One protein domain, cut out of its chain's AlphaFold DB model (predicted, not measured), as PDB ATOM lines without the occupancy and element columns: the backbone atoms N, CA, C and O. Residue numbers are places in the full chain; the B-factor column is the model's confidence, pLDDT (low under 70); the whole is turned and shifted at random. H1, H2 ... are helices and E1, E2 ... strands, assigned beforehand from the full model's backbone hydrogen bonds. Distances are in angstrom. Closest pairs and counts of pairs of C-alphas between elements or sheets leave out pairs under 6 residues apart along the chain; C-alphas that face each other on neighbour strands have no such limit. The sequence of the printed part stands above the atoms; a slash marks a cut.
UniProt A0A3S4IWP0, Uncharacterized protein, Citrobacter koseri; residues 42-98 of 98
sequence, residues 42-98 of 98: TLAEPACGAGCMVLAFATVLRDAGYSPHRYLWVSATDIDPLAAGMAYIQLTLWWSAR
ATOM      1  N   THR A  42     278.820 -13.486 130.156       97.56
ATOM      2  CA  THR A  42     280.105 -13.971 130.652       97.56
ATOM      3  C   THR A  42     280.046 -15.480 130.875       97.56
ATOM      4  O   THR A  42     279.036 -16.011 131.333       97.56
ATOM      5  N   LEU A  43     281.135 -16.174 130.553       97.81
ATOM      6  CA  LEU A  43     281.318 -17.600 130.813       97.81
ATOM      7  C   LEU A  43     282.615 -17.799 131.595       97.81
ATOM      8  O   LEU A  43     283.678 -17.354 131.164       97.81
ATOM      9  N   ALA A  44     282.524 -18.475 132.736       98.06
ATOM     10  CA  ALA A  44     283.682 -18.924 133.494       98.06
ATOM     11  C   ALA A  44     283.905 -20.414 133.229       98.06
ATOM     12  O   ALA A  44     283.007 -21.219 133.468       98.06
ATOM     13  N   GLU A  45     285.097 -20.768 132.755       97.31
ATOM     14  CA  GLU A  45     285.550 -22.148 132.626       97.31
ATOM     15  C   GLU A  45     286.810 -22.363 133.488       97.31
ATOM     16  O   GLU A  45     287.920 -22.059 133.036       97.31
ATOM     17  N   PRO A  46     286.669 -22.803 134.752       97.12
ATOM     18  CA  PRO A  46     287.794 -22.986 135.667       97.12
ATOM     19  C   PRO A  46     288.674 -24.216 135.379       97.12
ATOM     20  O   PRO A  46     289.736 -24.330 135.994       97.12
ATOM     21  N   ALA A  47     288.244 -25.132 134.506       95.81
ATOM     22  CA  ALA A  47     288.992 -26.332 134.121       95.81
ATOM     23  C   ALA A  47     288.895 -26.545 132.605       95.81
ATOM     24  O   ALA A  47     288.393 -27.560 132.118       95.81
ATOM     25  N   CYS A  48     289.325 -25.526 131.858       95.69
ATOM     26  CA  CYS A  48     288.962 -25.368 130.458       95.69
ATOM     27  C   CYS A  48     289.510 -26.468 129.542       95.69
ATOM     28  O   CYS A  48     288.984 -26.664 128.440       95.69
ATOM     29  N   GLY A  49     290.549 -27.189 129.965       94.38
ATOM     30  CA  GLY A  49     291.268 -28.154 129.157       94.38
ATOM     31  C   GLY A  49     291.721 -27.503 127.857       94.38
ATOM     32  O   GLY A  49     292.300 -26.425 127.846       94.38
ATOM     33  N   ALA A  50     291.383 -28.126 126.730       93.88
ATOM     34  CA  ALA A  50     291.608 -27.554 125.405       93.88
ATOM     35  C   ALA A  50     290.483 -26.594 124.935       93.88
ATOM     36  O   ALA A  50     290.433 -26.238 123.764       93.88
ATOM     37  N   GLY A  51     289.557 -26.181 125.801       95.25
ATOM     38  CA  GLY A  51     288.531 -25.167 125.513       95.25
ATOM     39  C   GLY A  51     287.225 -25.682 124.892       95.25
ATOM     40  O   GLY A  51     286.428 -24.880 124.406       95.25
ATOM     41  N   CYS A  52     286.963 -26.997 124.906       95.62
ATOM     42  CA  CYS A  52     285.795 -27.601 124.240       95.62
ATOM     43  C   CYS A  52     284.454 -26.999 124.694       95.62
ATOM     44  O   CYS A  52     283.581 -26.738 123.867       95.62
ATOM     45  N   MET A  53     284.285 -26.756 125.997       97.25
ATOM     46  CA  MET A  53     283.042 -26.197 126.544       97.25
ATOM     47  C   MET A  53     282.782 -24.775 126.041       97.25
ATOM     48  O   MET A  53     281.663 -24.440 125.659       97.25
ATOM     49  N   VAL A  54     283.831 -23.957 125.967       97.50
ATOM     50  CA  VAL A  54     283.746 -22.589 125.446       97.50
ATOM     51  C   VAL A  54     283.359 -22.597 123.964       97.50
ATOM     52  O   VAL A  54     282.487 -21.835 123.546       97.50
ATOM     53  N   LEU A  55     283.957 -23.496 123.175       96.94
ATOM     54  CA  LEU A  55     283.611 -23.677 121.763       96.94
ATOM     55  C   LEU A  55     282.159 -24.134 121.574       96.94
ATOM     56  O   LEU A  55     281.490 -23.668 120.651       96.94
ATOM     57  N   ALA A  56     281.648 -24.996 122.455       97.69
ATOM     58  CA  ALA A  56     280.253 -25.422 122.420       97.69
ATOM     59  C   ALA A  56     279.292 -24.249 122.682       97.69
ATOM     60  O   ALA A  56     278.355 -24.048 121.910       97.69
ATOM     61  N   PHE A  57     279.560 -23.417 123.696       98.00
ATOM     62  CA  PHE A  57     278.794 -22.186 123.941       98.00
ATOM     63  C   PHE A  57     278.834 -21.240 122.741       98.00
ATOM     64  O   PHE A  57     277.791 -20.778 122.280       98.00
ATOM     65  N   ALA A  58     280.024 -20.991 122.192       96.50
ATOM     66  CA  ALA A  58     280.182 -20.162 121.002       96.50
ATOM     67  C   ALA A  58     279.401 -20.724 119.799       96.50
ATOM     68  O   ALA A  58     278.809 -19.961 119.041       96.50
ATOM     69  N   THR A  59     279.360 -22.046 119.632       96.81
ATOM     70  CA  THR A  59     278.604 -22.700 118.553       96.81
ATOM     71  C   THR A  59     277.103 -22.496 118.726       96.81
ATOM     72  O   THR A  59     276.452 -22.029 117.800       96.81
ATOM     73  N   VAL A  60     276.558 -22.741 119.923       98.00
ATOM     74  CA  VAL A  60     275.121 -22.551 120.189       98.00
ATOM     75  C   VAL A  60     274.697 -21.090 120.008       98.00
ATOM     76  O   VAL A  60     273.640 -20.826 119.438       98.00
ATOM     77  N   LEU A  61     275.524 -20.131 120.437       96.56
ATOM     78  CA  LEU A  61     275.272 -18.709 120.184       96.56
ATOM     79  C   LEU A  61     275.260 -18.395 118.684       96.56
ATOM     80  O   LEU A  61     274.340 -17.731 118.205       96.56
ATOM     81  N   ARG A  62     276.252 -18.902 117.939       95.06
ATOM     82  CA  ARG A  62     276.357 -18.697 116.490       95.06
ATOM     83  C   ARG A  62     275.155 -19.285 115.751       95.06
ATOM     84  O   ARG A  62     274.592 -18.592 114.910       95.06
ATOM     85  N   ASP A  63     274.738 -20.501 116.098       96.50
ATOM     86  CA  ASP A  63     273.563 -21.172 115.522       96.50
ATOM     87  C   ASP A  63     272.271 -20.374 115.761       96.50
ATOM     88  O   ASP A  63     271.372 -20.367 114.921       96.50
ATOM     89  N   ALA A  64     272.189 -19.652 116.882       96.56
ATOM     90  CA  ALA A  64     271.085 -18.750 117.204       96.56
ATOM     91  C   ALA A  64     271.216 -17.344 116.578       96.56
ATOM     92  O   ALA A  64     270.391 -16.473 116.849       96.56
ATOM     93  N   GLY A  65     272.242 -17.093 115.756       95.81
ATOM     94  CA  GLY A  65     272.473 -15.808 115.083       95.81
ATOM     95  C   GLY A  65     273.264 -14.779 115.899       95.81
ATOM     96  O   GLY A  65     273.449 -13.645 115.451       95.81
ATOM     97  N   TYR A  66     273.780 -15.153 117.070       95.12
ATOM     98  CA  TYR A  66     274.567 -14.278 117.935       95.12
ATOM     99  C   TYR A  66     276.052 -14.534 117.725       95.12
ATOM    100  O   TYR A  66     276.592 -15.565 118.112       95.12
ATOM    101  N   SER A  67     276.738 -13.567 117.117       93.44
ATOM    102  CA  SER A  67     278.170 -13.693 116.848       93.44
ATOM    103  C   SER A  67     278.968 -13.750 118.156       93.44
ATOM    104  O   SER A  67     279.051 -12.718 118.830       93.44
ATOM    105  N   PRO A  68     279.601 -14.884 118.514       93.62
ATOM    106  CA  PRO A  68     280.227 -15.063 119.826       93.62
ATOM    107  C   PRO A  68     281.176 -13.911 120.154       93.62
ATOM    108  O   PRO A  68     281.043 -13.292 121.204       93.62
ATOM    109  N   HIS A  69     281.980 -13.512 119.160       90.69
ATOM    110  CA  HIS A  69     282.258 -12.122 118.812       90.69
ATOM    111  C   HIS A  69     282.117 -11.016 119.848       90.69
ATOM    112  O   HIS A  69     283.046 -10.408 120.379       90.69
ATOM    113  N   ARG A  70     280.848 -10.654 119.908       93.50
ATOM    114  CA  ARG A  70     280.293  -9.445 120.475       93.50
ATOM    115  C   ARG A  70     279.437  -9.779 121.687       93.50
ATOM    116  O   ARG A  70     279.143  -8.881 122.458       93.50
ATOM    117  N   TYR A  71     279.041 -11.046 121.813       96.25
ATOM    118  CA  TYR A  71     278.008 -11.511 122.731       96.25
ATOM    119  C   TYR A  71     278.540 -12.459 123.810       96.25
ATOM    120  O   TYR A  71     277.791 -12.795 124.721       96.25
ATOM    121  N   LEU A  72     279.808 -12.873 123.752       96.44
ATOM    122  CA  LEU A  72     280.413 -13.782 124.720       96.44
ATOM    123  C   LEU A  72     281.778 -13.267 125.181       96.44
ATOM    124  O   LEU A  72     282.704 -13.118 124.386       96.44
ATOM    125  N   TRP A  73     281.907 -13.065 126.488       96.88
ATOM    126  CA  TRP A  73     283.181 -12.854 127.164       96.88
ATOM    127  C   TRP A  73     283.519 -14.086 128.000       96.88
ATOM    128  O   TRP A  73     282.662 -14.612 128.710       96.88
ATOM    129  N   VAL A  74     284.760 -14.562 127.927       97.25
ATOM    130  CA  VAL A  74     285.156 -15.833 128.543       97.25
ATOM    131  C   VAL A  74     286.350 -15.628 129.461       97.25
ATOM    132  O   VAL A  74     287.358 -15.053 129.057       97.25
ATOM    133  N   SER A  75     286.255 -16.176 130.669       97.81
ATOM    134  CA  SER A  75     287.403 -16.447 131.529       97.81
ATOM    135  C   SER A  75     287.665 -17.949 131.511       97.81
ATOM    136  O   SER A  75     286.822 -18.722 131.956       97.81
ATOM    137  N   ALA A  76     288.801 -18.364 130.957       97.12
ATOM    138  CA  ALA A  76     289.202 -19.764 130.866       97.12
ATOM    139  C   ALA A  76     290.489 -19.976 131.666       97.12
ATOM    140  O   ALA A  76     291.471 -19.263 131.456       97.12
ATOM    141  N   THR A  77     290.473 -20.939 132.582       97.31
ATOM    142  CA  THR A  77     291.601 -21.297 133.449       97.31
ATOM    143  C   THR A  77     291.840 -22.796 133.354       97.31
ATOM    144  O   THR A  77     290.889 -23.568 133.281       97.31
ATOM    145  N   ASP A  78     293.103 -23.203 133.367       95.88
ATOM    146  CA  ASP A  78     293.482 -24.596 133.572       95.88
ATOM    147  C   ASP A  78     294.778 -24.661 134.384       95.88
ATOM    148  O   ASP A  78     295.590 -23.732 134.356       95.88
ATOM    149  N   ILE A  79     294.960 -25.756 135.120       94.69
ATOM    150  CA  ILE A  79     296.187 -26.033 135.870       94.69
ATOM    151  C   ILE A  79     297.287 -26.600 134.966       94.69
ATOM    152  O   ILE A  79     298.470 -26.451 135.271       94.69
ATOM    153  N   ASP A  80     296.913 -27.256 133.865       92.25
ATOM    154  CA  ASP A  80     297.839 -27.774 132.868       92.25
ATOM    155  C   ASP A  80     298.154 -26.687 131.820       92.25
ATOM    156  O   ASP A  80     297.292 -26.329 131.009       92.25
ATOM    157  N   PRO A  81     299.395 -26.165 131.779       92.50
ATOM    158  CA  PRO A  81     299.773 -25.127 130.827       92.50
ATOM    159  C   PRO A  81     299.712 -25.597 129.367       92.50
ATOM    160  O   PRO A  81     299.474 -24.773 128.481       92.50
ATOM    161  N   LEU A  82     299.897 -26.896 129.091       90.88
ATOM    162  CA  LEU A  82     299.754 -27.431 127.735       90.88
ATOM    163  C   LEU A  82     298.290 -27.361 127.293       90.88
ATOM    164  O   LEU A  82     298.000 -26.883 126.195       90.88
ATOM    165  N   ALA A  83     297.370 -27.788 128.161       91.88
ATOM    166  CA  ALA A  83     295.937 -27.715 127.903       91.88
ATOM    167  C   ALA A  83     295.474 -26.264 127.712       91.88
ATOM    168  O   ALA A  83     294.883 -25.945 126.675       91.88
ATOM    169  N   ALA A  84     295.863 -25.364 128.621       94.06
ATOM    170  CA  ALA A  84     295.586 -23.934 128.499       94.06
ATOM    171  C   ALA A  84     296.125 -23.345 127.178       94.06
ATOM    172  O   ALA A  84     295.443 -22.557 126.519       94.06
ATOM    173  N   GLY A  85     297.317 -23.766 126.738       95.12
ATOM    174  CA  GLY A  85     297.884 -23.385 125.442       95.12
ATOM    175  C   GLY A  85     297.058 -23.879 124.249       95.12
ATOM    176  O   GLY A  85     296.819 -23.124 123.302       95.12
ATOM    177  N   MET A  86     296.554 -25.118 124.300       93.56
ATOM    178  CA  MET A  86     295.639 -25.647 123.281       93.56
ATOM    179  C   MET A  86     294.324 -24.859 123.225       93.56
ATOM    180  O   MET A  86     293.838 -24.569 122.128       93.56
ATOM    181  N   ALA A  87     293.759 -24.497 124.382       94.81
ATOM    182  CA  ALA A  87     292.570 -23.651 124.452       94.81
ATOM    183  C   ALA A  87     292.833 -22.272 123.842       94.81
ATOM    184  O   ALA A  87     292.056 -21.814 123.007       94.81
ATOM    185  N   TYR A  88     293.957 -21.637 124.188       95.44
ATOM    186  CA  TYR A  88     294.336 -20.336 123.640       95.44
ATOM    187  C   TYR A  88     294.376 -20.341 122.106       95.44
ATOM    188  O   TYR A  88     293.763 -19.479 121.469       95.44
ATOM    189  N   ILE A  89     295.038 -21.336 121.504       94.12
ATOM    190  CA  ILE A  89     295.127 -21.465 120.042       94.12
ATOM    191  C   ILE A  89     293.737 -21.666 119.432       94.12
ATOM    192  O   ILE A  89     293.360 -20.940 118.511       94.12
ATOM    193  N   GLN A  90     292.957 -22.620 119.950       92.38
ATOM    194  CA  GLN A  90     291.633 -22.922 119.403       92.38
ATOM    195  C   GLN A  90     290.693 -21.720 119.470       92.38
ATOM    196  O   GLN A  90     290.073 -21.376 118.465       92.38
ATOM    197  N   LEU A  91     290.617 -21.051 120.620       92.69
ATOM    198  CA  LEU A  91     289.720 -19.914 120.819       92.69
ATOM    199  C   LEU A  91     290.129 -18.703 119.974       92.69
ATOM    200  O   LEU A  91     289.266 -18.027 119.419       92.69
ATOM    201  N   THR A  92     291.434 -18.470 119.805       91.19
ATOM    202  CA  THR A  92     291.940 -17.384 118.953       91.19
ATOM    203  C   THR A  92     291.598 -17.623 117.480       91.19
ATOM    204  O   THR A  92     291.164 -16.705 116.783       91.19
ATOM    205  N   LEU A  93     291.745 -18.861 116.998       89.31
ATOM    206  CA  LEU A  93     291.456 -19.204 115.604       89.31
ATOM    207  C   LEU A  93     289.950 -19.236 115.311       89.31
ATOM    208  O   LEU A  93     289.519 -18.747 114.263       89.31
ATOM    209  N   TRP A  94     289.140 -19.745 116.242       81.62
ATOM    210  CA  TRP A  94     287.690 -19.909 116.069       81.62
ATOM    211  C   TRP A  94     286.940 -18.597 115.804       81.62
ATOM    212  O   TRP A  94     285.893 -18.575 115.150       81.62
ATOM    213  N   TRP A  95     287.488 -17.492 116.303       70.25
ATOM    214  CA  TRP A  95     286.917 -16.154 116.164       70.25
ATOM    215  C   TRP A  95     287.100 -15.541 114.775       70.25
ATOM    216  O   TRP A  95     286.354 -14.645 114.388       70.25
ATOM    217  N   SER A  96     288.102 -16.015 114.033       59.28
ATOM    218  CA  SER A  96     288.453 -15.495 112.707       59.28
ATOM    219  C   SER A  96     287.663 -16.148 111.567       59.28
ATOM    220  O   SER A  96     287.608 -15.599 110.466       59.28
ATOM    221  N   ALA A  97     287.013 -17.285 111.831       53.16
ATOM    222  CA  ALA A  97     286.151 -17.965 110.876       53.16
ATOM    223  C   ALA A  97     284.768 -17.294 110.860       53.16
ATOM    224  O   ALA A  97     284.000 -17.406 111.820       53.16
ATOM    225  N   ARG A  98     284.514 -16.544 109.782       48.81
ATOM    226  CA  ARG A  98     283.217 -15.949 109.441       48.81
ATOM    227  C   ARG A  98     282.213 -17.016 109.041       48.81
ATOM    228  O   ARG A  98     282.602 -17.882 108.229       48.81
TER     229      ARG A  98
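What this domain is: This is residues 42 to 98 of the 98 residues of an uncharacterized protein of Citrobacter koseri (UniProt A0A3S4IWP0). A narrow sheet of two parallel strands, E1 and E2, has helix H1 over one face, while the other face is bare. The longest helix, H3, runs nearly parallel to H1 but is shifted along the long axis, with only the first residues of H1 reaching it; the short helix H2 sits at the beginning of E2. The printed part has 57 residues, with three named helices and two named strands in the order E1, H1, H2, E2, H3, and its class is mixed, helices and strands. It is compact, with a radius of gyration of the C-alphas of 11.0 A, and elongated, spanning 33 by 20 by 14 A.

Where its parts are: E1 is residues 42 to 45, with C-alpha 42 at (280.105, -13.971, 130.652). Its neighbour E2 is residues 72 to 76, 12.3 A from first to last C-alpha. H1 is residues 52 to 63, 16.3 A long, with C-alpha 52 at (285.795, -27.601, 124.240). H2 is the four residues 68 to 71. H3 is residues 81 to 94, 19.8 A long, with C-alpha 94 at (287.690, -19.909, 116.069).

How they stand to each other: E1 and E2 are parallel, with 24 degrees between their directions. The C-alphas of Ala 44 and Ser 75, which face each other, are 4.9 A apart; N 43 and O 73 are within hydrogen-bond range at 2.9 A, as are N 45 and O 75 at 2.8 A. E1, H1, H2 and E2 form a strand-helix-strand unit, two parallel neighbour strands with helices between them along the chain; its crossover is right-handed. The closest C-alphas of E1 and H1 are those of Glu 45 and Val 54, 7.4 A apart, and those of H1 and E2 are Ala 58 and Leu 72, also 7.4 A. H1 and H2 touch only at the corner by their link, with Ala 58 and Pro 68 the closest at 5.2 A between C-alphas. H1, with residues 52 to 55 alone, only just touches H3, with 3 pairs of C-alphas within 8 A; the closest are those of Leu 55 and Leu 91, 7.2 A apart. These two helices run the same way at a shallow tilt of 14 degrees. E1 and H3 are apart, as are H2 and H3. In H1 and H3 every O i to N i+4 pair is within hydrogen-bond range; H2 is too short for such a pair.

The domain as a whole: The two C-alphas farthest apart are those of Gly 65 and Asp 80, at 33.2 A. The printed part has no cut and no long link; E1 to H1 is short, the others are tight. The mean pLDDT of the printed part is 92.4, and residues 96 to 98, at the chain's end, are under 70.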